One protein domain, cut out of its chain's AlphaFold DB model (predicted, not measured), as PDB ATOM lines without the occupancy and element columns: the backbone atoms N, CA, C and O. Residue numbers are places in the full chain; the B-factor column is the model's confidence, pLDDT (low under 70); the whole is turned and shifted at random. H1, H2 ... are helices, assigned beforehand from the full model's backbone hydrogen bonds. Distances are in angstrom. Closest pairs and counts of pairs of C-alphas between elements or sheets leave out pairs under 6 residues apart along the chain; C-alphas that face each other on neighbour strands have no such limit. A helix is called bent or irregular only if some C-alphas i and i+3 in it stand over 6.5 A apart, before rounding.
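AT A GLANCE: This is residues 4 to 88 of the 88 residues of an uncharacterized protein of Thermus thermophilus (UniProt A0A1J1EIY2). The model is a helical hairpin of two unequal arms, the long H1 and the shorter H2 side by side, with a third helix, H3, packed crosswise on H2. The last part of H1 turns sharply at a kink near residue 29, and residues 25 to 45, the end of H1 and much of the link to H2, stick out from the body as a free loop. The printed part has 85 residues, with three named helices in the order H1, H2, H3 and no named strand, and its class is all helix. The whole is loose, with a radius of gyration of the C-alphas of 14.9 A, and elongated, spanning 45 by 25 by 18 A.

HOW THE PARTS SIT: H1, residues 4 to 35, and H2, residues 49 to 64, form a helical hairpin. They touch, at a shallow tilt of 24 degrees, and run opposite ways. H1 touches H2 with residues 6 to 20 alone, and the closest C-alphas are those of Ala 13 and Leu 55, 4.9 A apart. H3, residues 75 to 86, touches H2 and is about perpendicular to it, at 74 degrees. H3 touches H2 with residues 81 to 85 alone, and H2 touches H3 with residues 55 to 60 alone; the closest C-alphas, those of Val 56 and Val 81, are 6.0 A apart. H1 and H3 are only just apart, at 8.5 A. In H2 every O i to N i+4 pair is within hydrogen-bond range; in H1 22 of 28 are, and in H3 6 of 8.

IN THESE COORDINATES: H1 begins at C-alpha 4, at (-24.802, 4.376, -38.802), and its first and last C-alphas are 41.5 A apart. It is irregular, with C-alphas 27 and 30 standing 9.8 A apart, and it has a kink of 86 degrees near residue 29. H2 measures 22.4 A and begins at C-alpha 49, at (-6.217, 5.946, -56.033). H3 measures 17.9 A and is irregular too, with C-alphas 76 and 79 standing 7.3 A apart; it ends at C-alpha 86, at (-4.835, -6.231, -43.936).

THE WHOLE: The two C-alphas farthest apart are those of Arg 34 and Gly 66, at 45.3 A. Residues 25 to 45, of which 25 to 35 belong to H1, stand free; without them the body has 64 residues, spans 34 by 24 by 18 A and has a radius of gyration of 11.0 A. The link from H1 to H2 is long, with 13 residues, and the link from H2 to H3 is short, with 10. The printed part has no cut. Its mean pLDDT is 81.0, and residues 24 to 46 and residue 88, the chain's last, are under 70.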
ATOM      1  N   GLU A   4     -23.977   4.025 -37.638       93.56
ATOM      2  CA  GLU A   4     -24.802   4.376 -38.802       93.56
ATOM      3  C   GLU A   4     -24.178   5.505 -39.638       93.56
ATOM      4  O   GLU A   4     -24.151   5.427 -40.861       93.56
ATOM      5  N   GLU A   5     -23.587   6.509 -38.984       93.81
ATOM      6  CA  GLU A   5     -22.879   7.605 -39.659       93.81
ATOM      7  C   GLU A   5     -21.625   7.091 -40.383       93.81
ATOM      8  O   GLU A   5     -21.346   7.505 -41.504       93.81
ATOM      9  N   ALA A   6     -20.901   6.145 -39.776       94.19
ATOM     10  CA  ALA A   6     -19.752   5.506 -40.407       94.19
ATOM     11  C   ALA A   6     -20.159   4.612 -41.590       94.19
ATOM     12  O   ALA A   6     -19.465   4.593 -42.601       94.19
ATOM     13  N   ARG A   7     -21.301   3.914 -41.504       95.12
ATOM     14  CA  ARG A   7     -21.841   3.128 -42.624       95.12
ATOM     15  C   ARG A   7     -22.175   4.020 -43.818       95.12
ATOM     16  O   ARG A   7     -21.768   3.708 -44.930       95.12
ATOM     17  N   ILE A   8     -22.845   5.149 -43.577       96.06
ATOM     18  CA  ILE A   8     -23.148   6.136 -44.625       96.06
ATOM     19  C   ILE A   8     -21.854   6.640 -45.275       96.06
ATOM     20  O   ILE A   8     -21.767   6.687 -46.498       96.06
ATOM     21  N   ALA A   9     -20.824   6.945 -44.477       94.88
ATOM     22  CA  ALA A   9     -19.532   7.380 -45.003       94.88
ATOM     23  C   ALA A   9     -18.862   6.318 -45.898       94.88
ATOM     24  O   ALA A   9     -18.256   6.666 -46.913       94.88
ATOM     25  N   VAL A  10     -18.995   5.027 -45.565       95.50
ATOM     26  CA  VAL A  10     -18.530   3.929 -46.430       95.50
ATOM     27  C   VAL A  10     -19.304   3.904 -47.748       95.50
ATOM     28  O   VAL A  10     -18.682   3.839 -48.807       95.50
ATOM     29  N   ASP A  11     -20.635   3.988 -47.705       95.38
ATOM     30  CA  ASP A  11     -21.478   3.944 -48.907       95.38
ATOM     31  C   ASP A  11     -21.190   5.131 -49.849       95.38
ATOM     32  O   ASP A  11     -21.107   4.973 -51.075       95.38
ATOM     33  N   GLU A  12     -20.973   6.322 -49.286       95.62
ATOM     34  CA  GLU A  12     -20.581   7.522 -50.031       95.62
ATOM     35  C   GLU A  12     -19.196   7.373 -50.671       95.62
ATOM     36  O   GLU A  12     -19.030   7.671 -51.861       95.62
ATOM     37  N   ALA A  13     -18.209   6.872 -49.921       94.62
ATOM     38  CA  ALA A  13     -16.858   6.646 -50.427       94.62
ATOM     39  C   ALA A  13     -16.830   5.568 -51.522       94.62
ATOM     40  O   ALA A  13     -16.173   5.747 -52.550       94.62
ATOM     41  N   LEU A  14     -17.603   4.490 -51.358       94.25
ATOM     42  CA  LEU A  14     -17.738   3.427 -52.352       94.25
ATOM     43  C   LEU A  14     -18.370   3.959 -53.642       94.25
ATOM     44  O   LEU A  14     -17.890   3.678 -54.741       94.25
ATOM     45  N   SER A  15     -19.411   4.782 -53.516       92.19
ATOM     46  CA  SER A  15     -20.070   5.423 -54.657       92.19
ATOM     47  C   SER A  15     -19.158   6.428 -55.369       92.19
ATOM     48  O   SER A  15     -19.207   6.558 -56.590       92.19
ATOM     49  N   ALA A  16     -18.317   7.159 -54.632       91.31
ATOM     50  CA  ALA A  16     -17.324   8.061 -55.214       91.31
ATOM     51  C   ALA A  16     -16.232   7.295 -55.975       91.31
ATOM     52  O   ALA A  16     -15.917   7.657 -57.107       91.31
ATOM     53  N   TYR A  17     -15.715   6.212 -55.391       90.38
ATOM     54  CA  TYR A  17     -14.737   5.348 -56.047       90.38
ATOM     55  C   TYR A  17     -15.300   4.728 -57.331       90.38
ATOM     56  O   TYR A  17     -14.671   4.820 -58.382       90.38
ATOM     57  N   ARG A  18     -16.524   4.180 -57.292       88.75
ATOM     58  CA  ARG A  18     -17.164   3.600 -58.484       88.75
ATOM     59  C   ARG A  18     -17.358   4.617 -59.601       88.75
ATOM     60  O   ARG A  18     -17.024   4.309 -60.736       88.75
ATOM     61  N   ARG A  19     -17.821   5.829 -59.281       87.94
ATOM     62  CA  ARG A  19     -17.965   6.906 -60.276       87.94
ATOM     63  C   ARG A  19     -16.633   7.318 -60.894       87.94
ATOM     64  O   ARG A  19     -16.601   7.631 -62.073       87.94
ATOM     65  N   CYS A  20     -15.558   7.321 -60.109       86.50
ATOM     66  CA  CYS A  20     -14.226   7.604 -60.626       86.50
ATOM     67  C   CYS A  20     -13.793   6.528 -61.636       86.50
ATOM     68  O   CYS A  20     -13.445   6.855 -62.765       86.50
ATOM     69  N   VAL A  21     -13.928   5.249 -61.269       82.50
ATOM     70  CA  VAL A  21     -13.595   4.123 -62.158       82.50
ATOM     71  C   VAL A  21     -14.468   4.127 -63.418       82.50
ATOM     72  O   VAL A  21     -13.983   3.868 -64.512       82.50
ATOM     73  N   GLU A  22     -15.761   4.428 -63.293       80.94
ATOM     74  CA  GLU A  22     -16.669   4.535 -64.440       80.94
ATOM     75  C   GLU A  22     -16.296   5.694 -65.373       80.94
ATOM     76  O   GLU A  22     -16.332   5.516 -66.588       80.94
ATOM     77  N   ALA A  23     -15.883   6.843 -64.827       73.62
ATOM     78  CA  ALA A  23     -15.409   7.980 -65.614       73.62
ATOM     79  C   ALA A  23     -14.109   7.659 -66.371       73.62
ATOM     80  O   ALA A  23     -13.987   8.009 -67.540       73.62
ATOM     81  N   GLU A  24     -13.174   6.928 -65.756       64.12
ATOM     82  CA  GLU A  24     -11.979   6.444 -66.458       64.12
ATOM     83  C   GLU A  24     -12.328   5.488 -67.601       64.12
ATOM     84  O   GLU A  24     -11.792   5.595 -68.701       64.12
ATOM     85  N   VAL A  25     -13.261   4.561 -67.377       61.50
ATOM     86  CA  VAL A  25     -13.699   3.629 -68.425       61.50
ATOM     87  C   VAL A  25     -14.377   4.372 -69.586       61.50
ATOM     88  O   VAL A  25     -14.184   3.994 -70.744       61.50
ATOM     89  N   GLU A  26     -15.135   5.436 -69.304       56.69
ATOM     90  CA  GLU A  26     -15.761   6.293 -70.322       56.69
ATOM     91  C   GLU A  26     -14.730   7.131 -71.103       56.69
ATOM     92  O   GLU A  26     -14.884   7.314 -72.312       56.69
ATOM     93  N   GLU A  27     -13.648   7.572 -70.455       51.66
ATOM     94  CA  GLU A  27     -12.598   8.387 -71.079       51.66
ATOM     95  C   GLU A  27     -11.605   7.571 -71.943       51.66
ATOM     96  O   GLU A  27     -11.044   8.116 -72.894       51.66
ATOM     97  N   TYR A  28     -11.443   6.258 -71.713       50.81
ATOM     98  CA  TYR A  28     -10.464   5.415 -72.438       50.81
ATOM     99  C   TYR A  28     -11.015   4.517 -73.571       50.81
ATOM    100  O   TYR A  28     -10.222   3.977 -74.350       50.81
ATOM    101  N   GLY A  29     -12.338   4.380 -73.740       60.91
ATOM    102  CA  GLY A  29     -12.955   3.743 -74.922       60.91
ATOM    103  C   GLY A  29     -12.355   2.374 -75.356       60.91
ATOM    104  O   GLY A  29     -11.881   1.604 -74.523       60.91
ATOM    105  N   PRO A  30     -12.375   2.008 -76.659       47.41
ATOM    106  CA  PRO A  30     -11.915   0.701 -77.165       47.41
ATOM    107  C   PRO A  30     -10.383   0.519 -77.253       47.41
ATOM    108  O   PRO A  30      -9.927  -0.485 -77.799       47.41
ATOM    109  N   GLU A  31      -9.570   1.453 -76.749       47.38
ATOM    110  CA  GLU A  31      -8.097   1.372 -76.806       47.38
ATOM    111  C   GLU A  31      -7.447   0.817 -75.528       47.38
ATOM    112  O   GLU A  31      -6.218   0.769 -75.436       47.38
ATOM    113  N   TYR A  32      -8.253   0.312 -74.585       51.53
ATOM    114  CA  TYR A  32      -7.782  -0.266 -73.323       51.53
ATOM    115  C   TYR A  32      -6.691  -1.338 -73.533       51.53
ATOM    116  O   TYR A  32      -5.663  -1.291 -72.871       51.53
ATOM    117  N   GLU A  33      -6.823  -2.223 -74.536       50.28
ATOM    118  CA  GLU A  33      -5.820  -3.267 -74.835       50.28
ATOM    119  C   GLU A  33      -4.470  -2.741 -75.370       50.28
ATOM    120  O   GLU A  33      -3.451  -3.413 -75.216       50.28
ATOM    121  N   ARG A  34      -4.415  -1.558 -76.005       49.91
ATOM    122  CA  ARG A  34      -3.158  -1.023 -76.577       49.91
ATOM    123  C   ARG A  34      -2.329  -0.239 -75.560       49.91
ATOM    124  O   ARG A  34      -1.110  -0.178 -75.707       49.91
ATOM    125  N   VAL A  35      -2.965   0.332 -74.537       50.09
ATOM    126  CA  VAL A  35      -2.296   1.139 -73.503       50.09
ATOM    127  C   VAL A  35      -1.705   0.259 -72.397       50.09
ATOM    128  O   VAL A  35      -0.589   0.528 -71.955       50.09
ATOM    129  N   THR A  36      -2.342  -0.868 -72.045       49.19
ATOM    130  CA  THR A  36      -1.816  -1.800 -71.020       49.19
ATOM    131  C   THR A  36      -0.435  -2.379 -71.372       49.19
ATOM    132  O   THR A  36       0.301  -2.805 -70.488       49.19
ATOM    133  N   PHE A  37      -0.042  -2.380 -72.654       45.72
ATOM    134  CA  PHE A  37       1.283  -2.838 -73.095       45.72
ATOM    135  C   PHE A  37       2.395  -1.783 -72.908       45.72
ATOM    136  O   PHE A  37       3.569  -2.145 -72.867       45.72
ATOM    137  N   MET A  38       2.059  -0.490 -72.782       50.81
ATOM    138  CA  MET A  38       3.034   0.609 -72.647       50.81
ATOM    139  C   MET A  38       3.263   1.092 -71.202       50.81
ATOM    140  O   MET A  38       4.229   1.809 -70.960       50.81
ATOM    141  N   GLU A  39       2.452   0.682 -70.222       47.31
ATOM    142  CA  GLU A  39       2.592   1.117 -68.816       47.31
ATOM    143  C   GLU A  39       3.705   0.408 -68.013       47.31
ATOM    144  O   GLU A  39       3.829   0.604 -66.806       47.31
ATOM    145  N   TYR A  40       4.565  -0.392 -68.651       51.00
ATOM    146  CA  TYR A  40       5.663  -1.065 -67.944       51.00
ATOM    147  C   TYR A  40       6.817  -0.114 -67.549       51.00
ATOM    148  O   TYR A  40       7.641  -0.479 -66.712       51.00
ATOM    149  N   GLU A  41       6.895   1.098 -68.118       45.44
ATOM    150  CA  GLU A  41       8.019   2.029 -67.888       45.44
ATOM    151  C   GLU A  41       7.695   3.245 -66.998       45.44
ATOM    152  O   GLU A  41       8.615   3.828 -66.423       45.44
ATOM    153  N   ALA A  42       6.422   3.616 -66.823       50.47
ATOM    154  CA  ALA A  42       6.009   4.704 -65.933       50.47
ATOM    155  C   ALA A  42       4.526   4.537 -65.552       50.47
ATOM    156  O   ALA A  42       3.677   4.952 -66.339       50.47
ATOM    157  N   PRO A  43       4.189   3.934 -64.393       49.62
ATOM    158  CA  PRO A  43       2.796   3.824 -63.976       49.62
ATOM    159  C   PRO A  43       2.225   5.236 -63.857       49.62
ATOM    160  O   PRO A  43       2.736   6.050 -63.075       49.62
ATOM    161  N   ALA A  44       1.212   5.552 -64.662       52.44
ATOM    162  CA  ALA A  44       0.483   6.790 -64.469       52.44
ATOM    163  C   ALA A  44      -0.113   6.766 -63.049       52.44
ATOM    164  O   ALA A  44      -0.493   5.699 -62.556       52.44
ATOM    165  N   PRO A  45      -0.154   7.904 -62.335       58.28
ATOM    166  CA  PRO A  45      -0.860   7.949 -61.065       58.28
ATOM    167  C   PRO A  45      -2.320   7.574 -61.325       58.28
ATOM    168  O   PRO A  45      -2.982   8.292 -62.067       58.28
ATOM    169  N   ASP A  46      -2.783   6.459 -60.745       67.31
ATOM    170  CA  ASP A  46      -4.182   6.013 -60.798       67.31
ATOM    171  C   ASP A  46      -5.066   7.180 -60.308       67.31
ATOM    172  O   ASP A  46      -4.997   7.543 -59.123       67.31
ATOM    173  N   PRO A  47      -5.842   7.820 -61.206       70.69
ATOM    174  CA  PRO A  47      -6.686   8.968 -60.868       70.69
ATOM    175  C   PRO A  47      -7.689   8.662 -59.748       70.69
ATOM    176  O   PRO A  47      -8.093   9.559 -59.002       70.69
ATOM    177  N   CYS A  48      -8.056   7.392 -59.588       85.81
ATOM    178  CA  CYS A  48      -8.970   6.899 -58.571       85.81
ATOM    179  C   CYS A  48      -8.284   6.373 -57.307       85.81
ATOM    180  O   CYS A  48      -8.989   6.013 -56.356       85.81
ATOM    181  N   ALA A  49      -6.948   6.392 -57.219       86.62
ATOM    182  CA  ALA A  49      -6.217   5.946 -56.033       86.62
ATOM    183  C   ALA A  49      -6.622   6.722 -54.773       86.62
ATOM    184  O   ALA A  49      -6.831   6.123 -53.720       86.62
ATOM    185  N   GLU A  50      -6.802   8.044 -54.863       87.94
ATOM    186  CA  GLU A  50      -7.264   8.846 -53.722       87.94
ATOM    187  C   GLU A  50      -8.684   8.462 -53.284       87.94
ATOM    188  O   GLU A  50      -8.976   8.406 -52.089       87.94
ATOM    189  N   ALA A  51      -9.578   8.178 -54.237       89.94
ATOM    190  CA  ALA A  51     -10.935   7.733 -53.931       89.94
ATOM    191  C   ALA A  51     -10.932   6.340 -53.282       89.94
ATOM    192  O   ALA A  51     -11.678   6.102 -52.331       89.94
ATOM    193  N   PHE A  52     -10.052   5.445 -53.740       92.00
ATOM    194  CA  PHE A  52      -9.860   4.130 -53.137       92.00
ATOM    195  C   PHE A  52      -9.300   4.224 -51.713       92.00
ATOM    196  O   PHE A  52      -9.814   3.572 -50.806       92.00
ATOM    197  N   LEU A  53      -8.298   5.076 -51.478       91.25
ATOM    198  CA  LEU A  53      -7.748   5.303 -50.138       91.25
ATOM    199  C   LEU A  53      -8.813   5.843 -49.177       91.25
ATOM    200  O   LEU A  53      -8.937   5.335 -48.065       91.25
ATOM    201  N   ARG A  54      -9.649   6.790 -49.624       93.44
ATOM    202  CA  ARG A  54     -10.785   7.291 -48.829       93.44
ATOM    203  C   ARG A  54     -11.800   6.196 -48.495       93.44
ATOM    204  O   ARG A  54     -12.323   6.183 -47.385       93.44
ATOM    205  N   LEU A  55     -12.063   5.267 -49.418       96.06
ATOM    206  CA  LEU A  55     -12.906   4.098 -49.146       96.06
ATOM    207  C   LEU A  55     -12.288   3.209 -48.059       96.06
ATOM    208  O   LEU A  55     -12.975   2.846 -47.108       96.06
ATOM    209  N   VAL A  56     -10.994   2.900 -48.153       95.75
ATOM    210  CA  VAL A  56     -10.289   2.099 -47.137       95.75
ATOM    211  C   VAL A  56     -10.327   2.790 -45.769       95.75
ATOM    212  O   VAL A  56     -10.639   2.150 -44.765       95.75
ATOM    213  N   GLU A  57     -10.080   4.099 -45.710       95.50
ATOM    214  CA  GLU A  57     -10.170   4.886 -44.472       95.50
ATOM    215  C   GLU A  57     -11.581   4.882 -43.873       95.50
ATOM    216  O   GLU A  57     -11.729   4.718 -42.659       95.50
ATOM    217  N   ALA A  58     -12.622   5.003 -44.703       96.25
ATOM    218  CA  ALA A  58     -14.008   4.939 -44.251       96.25
ATOM    219  C   ALA A  58     -14.342   3.574 -43.628       96.25
ATOM    220  O   ALA A  58     -14.967   3.520 -42.567       96.25
ATOM    221  N   VAL A  59     -13.871   2.473 -44.228       96.38
ATOM    222  CA  VAL A  59     -14.069   1.122 -43.675       96.38
ATOM    223  C   VAL A  59     -13.315   0.947 -42.355       96.38
ATOM    224  O   VAL A  59     -13.901   0.460 -41.390       96.38
ATOM    225  N   ARG A  60     -12.072   1.437 -42.247       95.81
ATOM    226  CA  ARG A  60     -11.336   1.439 -40.965       95.81
ATOM    227  C   ARG A  60     -12.084   2.202 -39.883       95.81
ATOM    228  O   ARG A  60     -12.149   1.765 -38.738       95.81
ATOM    229  N   ALA A  61     -12.652   3.352 -40.235       96.00
ATOM    230  CA  ALA A  61     -13.395   4.167 -39.289       96.00
ATOM    231  C   ALA A  61     -14.713   3.500 -38.858       96.00
ATOM    232  O   ALA A  61     -15.115   3.652 -37.705       96.00
ATOM    233  N   TYR A  62     -15.348   2.729 -39.746       96.88
ATOM    234  CA  TYR A  62     -16.494   1.876 -39.429       96.88
ATOM    235  C   TYR A  62     -16.131   0.751 -38.449       96.88
ATOM    236  O   TYR A  62     -16.814   0.571 -37.438       96.88
ATOM    237  N   GLU A  63     -15.015   0.055 -38.678       96.25
ATOM    238  CA  GLU A  63     -14.515  -0.972 -37.755       96.25
ATOM    239  C   GLU A  63     -14.129  -0.379 -36.391       96.25
ATOM    240  O   GLU A  63     -14.470  -0.928 -35.342       96.25
ATOM    241  N   ALA A  64     -13.503   0.803 -36.378       96.00
ATOM    242  CA  ALA A  64     -13.092   1.491 -35.153       96.00
ATOM    243  C   ALA A  64     -14.265   1.899 -34.242       96.00
ATOM    244  O   ALA A  64     -14.083   2.039 -33.032       96.00
ATOM    245  N   VAL A  65     -15.468   2.084 -34.797       96.75
ATOM    246  CA  VAL A  65     -16.691   2.360 -34.019       96.75
ATOM    247  C   VAL A  65     -17.496   1.093 -33.695       96.75
ATOM    248  O   VAL A  65     -18.616   1.195 -33.195       96.75
ATOM    249  N   GLY A  66     -16.916  -0.089 -33.932       95.19
ATOM    250  CA  GLY A  66     -17.465  -1.390 -33.545       95.19
ATOM    251  C   GLY A  66     -18.267  -2.112 -34.629       95.19
ATOM    252  O   GLY A  66     -18.963  -3.072 -34.304       95.19
ATOM    253  N   GLY A  67     -18.210  -1.661 -35.884       95.31
ATOM    254  CA  GLY A  67     -18.794  -2.383 -37.016       95.31
ATOM    255  C   GLY A  67     -17.918  -3.542 -37.488       95.31
ATOM    256  O   GLY A  67     -16.706  -3.513 -37.295       95.31
ATOM    257  N   SER A  68     -18.507  -4.552 -38.132       95.94
ATOM    258  CA  SER A  68     -17.726  -5.562 -38.848       95.94
ATOM    259  C   SER A  68     -17.661  -5.207 -40.327       95.94
ATOM    260  O   SER A  68     -18.691  -4.992 -40.961       95.94
ATOM    261  N   ARG A  69     -16.471  -5.217 -40.935       92.50
ATOM    262  CA  ARG A  69     -16.326  -5.050 -42.395       92.50
ATOM    263  C   ARG A  69     -17.119  -6.069 -43.228       92.50
ATOM    264  O   ARG A  69     -17.278  -5.875 -44.431       92.50
ATOM    265  N   GLU A  70     -17.592  -7.157 -42.620       94.81
ATOM    266  CA  GLU A  70     -18.483  -8.143 -43.243       94.81
ATOM    267  C   GLU A  70     -19.935  -7.656 -43.374       94.81
ATOM    268  O   GLU A  70     -20.670  -8.170 -44.215       94.81
ATOM    269  N   ASP A  71     -20.334  -6.643 -42.599       94.56
ATOM    270  CA  ASP A  71     -21.675  -6.043 -42.623       94.56
ATOM    271  C   ASP A  71     -21.862  -5.038 -43.780       94.56
ATOM    272  O   ASP A  71     -22.970  -4.538 -44.014       94.56
ATOM    273  N   LEU A  72     -20.771  -4.707 -44.479       94.81
ATOM    274  CA  LEU A  72     -20.712  -3.719 -45.554       94.81
ATOM    275  C   LEU A  72     -20.902  -4.383 -46.922       94.81
ATOM    276  O   LEU A  72     -20.222  -5.356 -47.256       94.81
ATOM    277  N   ASP A  73     -21.771  -3.813 -47.759       94.44
ATOM    278  CA  ASP A  73     -21.949  -4.264 -49.143       94.44
ATOM    279  C   ASP A  73     -20.909  -3.620 -50.072       94.44
ATOM    280  O   ASP A  73     -21.169  -2.661 -50.797       94.44
ATOM    281  N   LEU A  74     -19.690  -4.158 -50.034       92.25
ATOM    282  CA  LEU A  74     -18.581  -3.693 -50.872       92.25
ATOM    283  C   LEU A  74     -18.631  -4.250 -52.307       92.25
ATOM    284  O   LEU A  74     -17.837  -3.838 -53.151       92.25
ATOM    285  N   GLY A  75     -19.537  -5.185 -52.611       92.50
ATOM    286  CA  GLY A  75     -19.651  -5.812 -53.930       92.50
ATOM    287  C   GLY A  75     -18.321  -6.346 -54.484       92.50
ATOM    288  O   GLY A  75     -17.586  -7.065 -53.805       92.50
ATOM    289  N   ARG A  76     -18.002  -5.983 -55.736       88.56
ATOM    290  CA  ARG A  76     -16.781  -6.413 -56.447       88.56
ATOM    291  C   ARG A  76     -15.490  -5.823 -55.864       88.56
ATOM    292  O   ARG A  76     -14.413  -6.348 -56.116       88.56
ATOM    293  N   GLU A  77     -15.585  -4.744 -55.088       91.50
ATOM    294  CA  GLU A  77     -14.437  -4.082 -54.463       91.50
ATOM    295  C   GLU A  77     -13.979  -4.762 -53.160       91.50
ATOM    296  O   GLU A  77     -12.904  -4.438 -52.654       91.50
ATOM    297  N   ARG A  78     -14.756  -5.721 -52.632       92.56
ATOM    298  CA  ARG A  78     -14.519  -6.367 -51.330       92.56
ATOM    299  C   ARG A  78     -13.092  -6.880 -51.155       92.56
ATOM    300  O   ARG A  78     -12.447  -6.545 -50.169       92.56
ATOM    301  N   GLU A  79     -12.613  -7.691 -52.094       92.00
ATOM    302  CA  GLU A  79     -11.299  -8.338 -51.997       92.00
ATOM    303  C   GLU A  79     -10.166  -7.307 -51.955       92.00
ATOM    304  O   GLU A  79      -9.322  -7.352 -51.063       92.00
ATOM    305  N   ARG A  80     -10.212  -6.307 -52.846       90.75
ATOM    306  CA  ARG A  80      -9.222  -5.219 -52.896       90.75
ATOM    307  C   ARG A  80      -9.213  -4.397 -51.611       90.75
ATOM    308  O   ARG A  80      -8.141  -4.069 -51.108       90.75
ATOM    309  N   VAL A  81     -10.389  -4.050 -51.086       92.06
ATOM    310  CA  VAL A  81     -10.504  -3.287 -49.834       92.06
ATOM    311  C   VAL A  81      -9.963  -4.102 -48.663       92.06
ATOM    312  O   VAL A  81      -9.198  -3.571 -47.868       92.06
ATOM    313  N   TYR A  82     -10.301  -5.391 -48.564       94.50
ATOM    314  CA  TYR A  82      -9.823  -6.250 -47.477       94.50
ATOM    315  C   TYR A  82      -8.305  -6.431 -47.525       94.50
ATOM    316  O   TYR A  82      -7.646  -6.264 -46.505       94.50
ATOM    317  N   GLU A  83      -7.738  -6.667 -48.707       93.19
ATOM    318  CA  GLU A  83      -6.288  -6.760 -48.874       93.19
ATOM    319  C   GLU A  83      -5.581  -5.460 -48.455       93.19
ATOM    320  O   GLU A  83      -4.561  -5.499 -47.765       93.19
ATOM    321  N   ALA A  84      -6.125  -4.301 -48.841       91.81
ATOM    322  CA  ALA A  84      -5.577  -3.003 -48.453       91.81
ATOM    323  C   ALA A  84      -5.677  -2.752 -46.938       91.81
ATOM    324  O   ALA A  84      -4.758  -2.177 -46.353       91.81
ATOM    325  N   LEU A  85      -6.764  -3.200 -46.301       91.56
ATOM    326  CA  LEU A  85      -6.935  -3.138 -44.849       91.56
ATOM    327  C   LEU A  85      -5.919  -4.018 -44.122       91.56
ATOM    328  O   LEU A  85      -5.331  -3.555 -43.154       91.56
ATOM    329  N   ASP A  86      -5.701  -5.245 -44.594       91.25
ATOM    330  CA  ASP A  86      -4.835  -6.231 -43.936       91.25
ATOM    331  C   ASP A  86      -3.332  -5.925 -44.109       91.25
ATOM    332  O   ASP A  86      -2.500  -6.413 -43.342       91.25
ATOM    333  N   LYS A  87      -2.962  -5.122 -45.116       85.25
ATOM    334  CA  LYS A  87      -1.571  -4.730 -45.407       85.25
ATOM    335  C   LYS A  87      -1.055  -3.526 -44.609       85.25
ATOM    336  O   LYS A  87       0.136  -3.231 -44.713       85.25
ATOM    337  N   GLY A  88      -1.898  -2.818 -43.855       61.84
ATOM    338  CA  GLY A  88      -1.505  -1.610 -43.112       61.84
ATOM    339  C   GLY A  88      -2.086  -1.557 -41.718       61.84
ATOM    340  O   GLY A  88      -1.417  -0.956 -40.854       61.84
TER     341      GLY A  88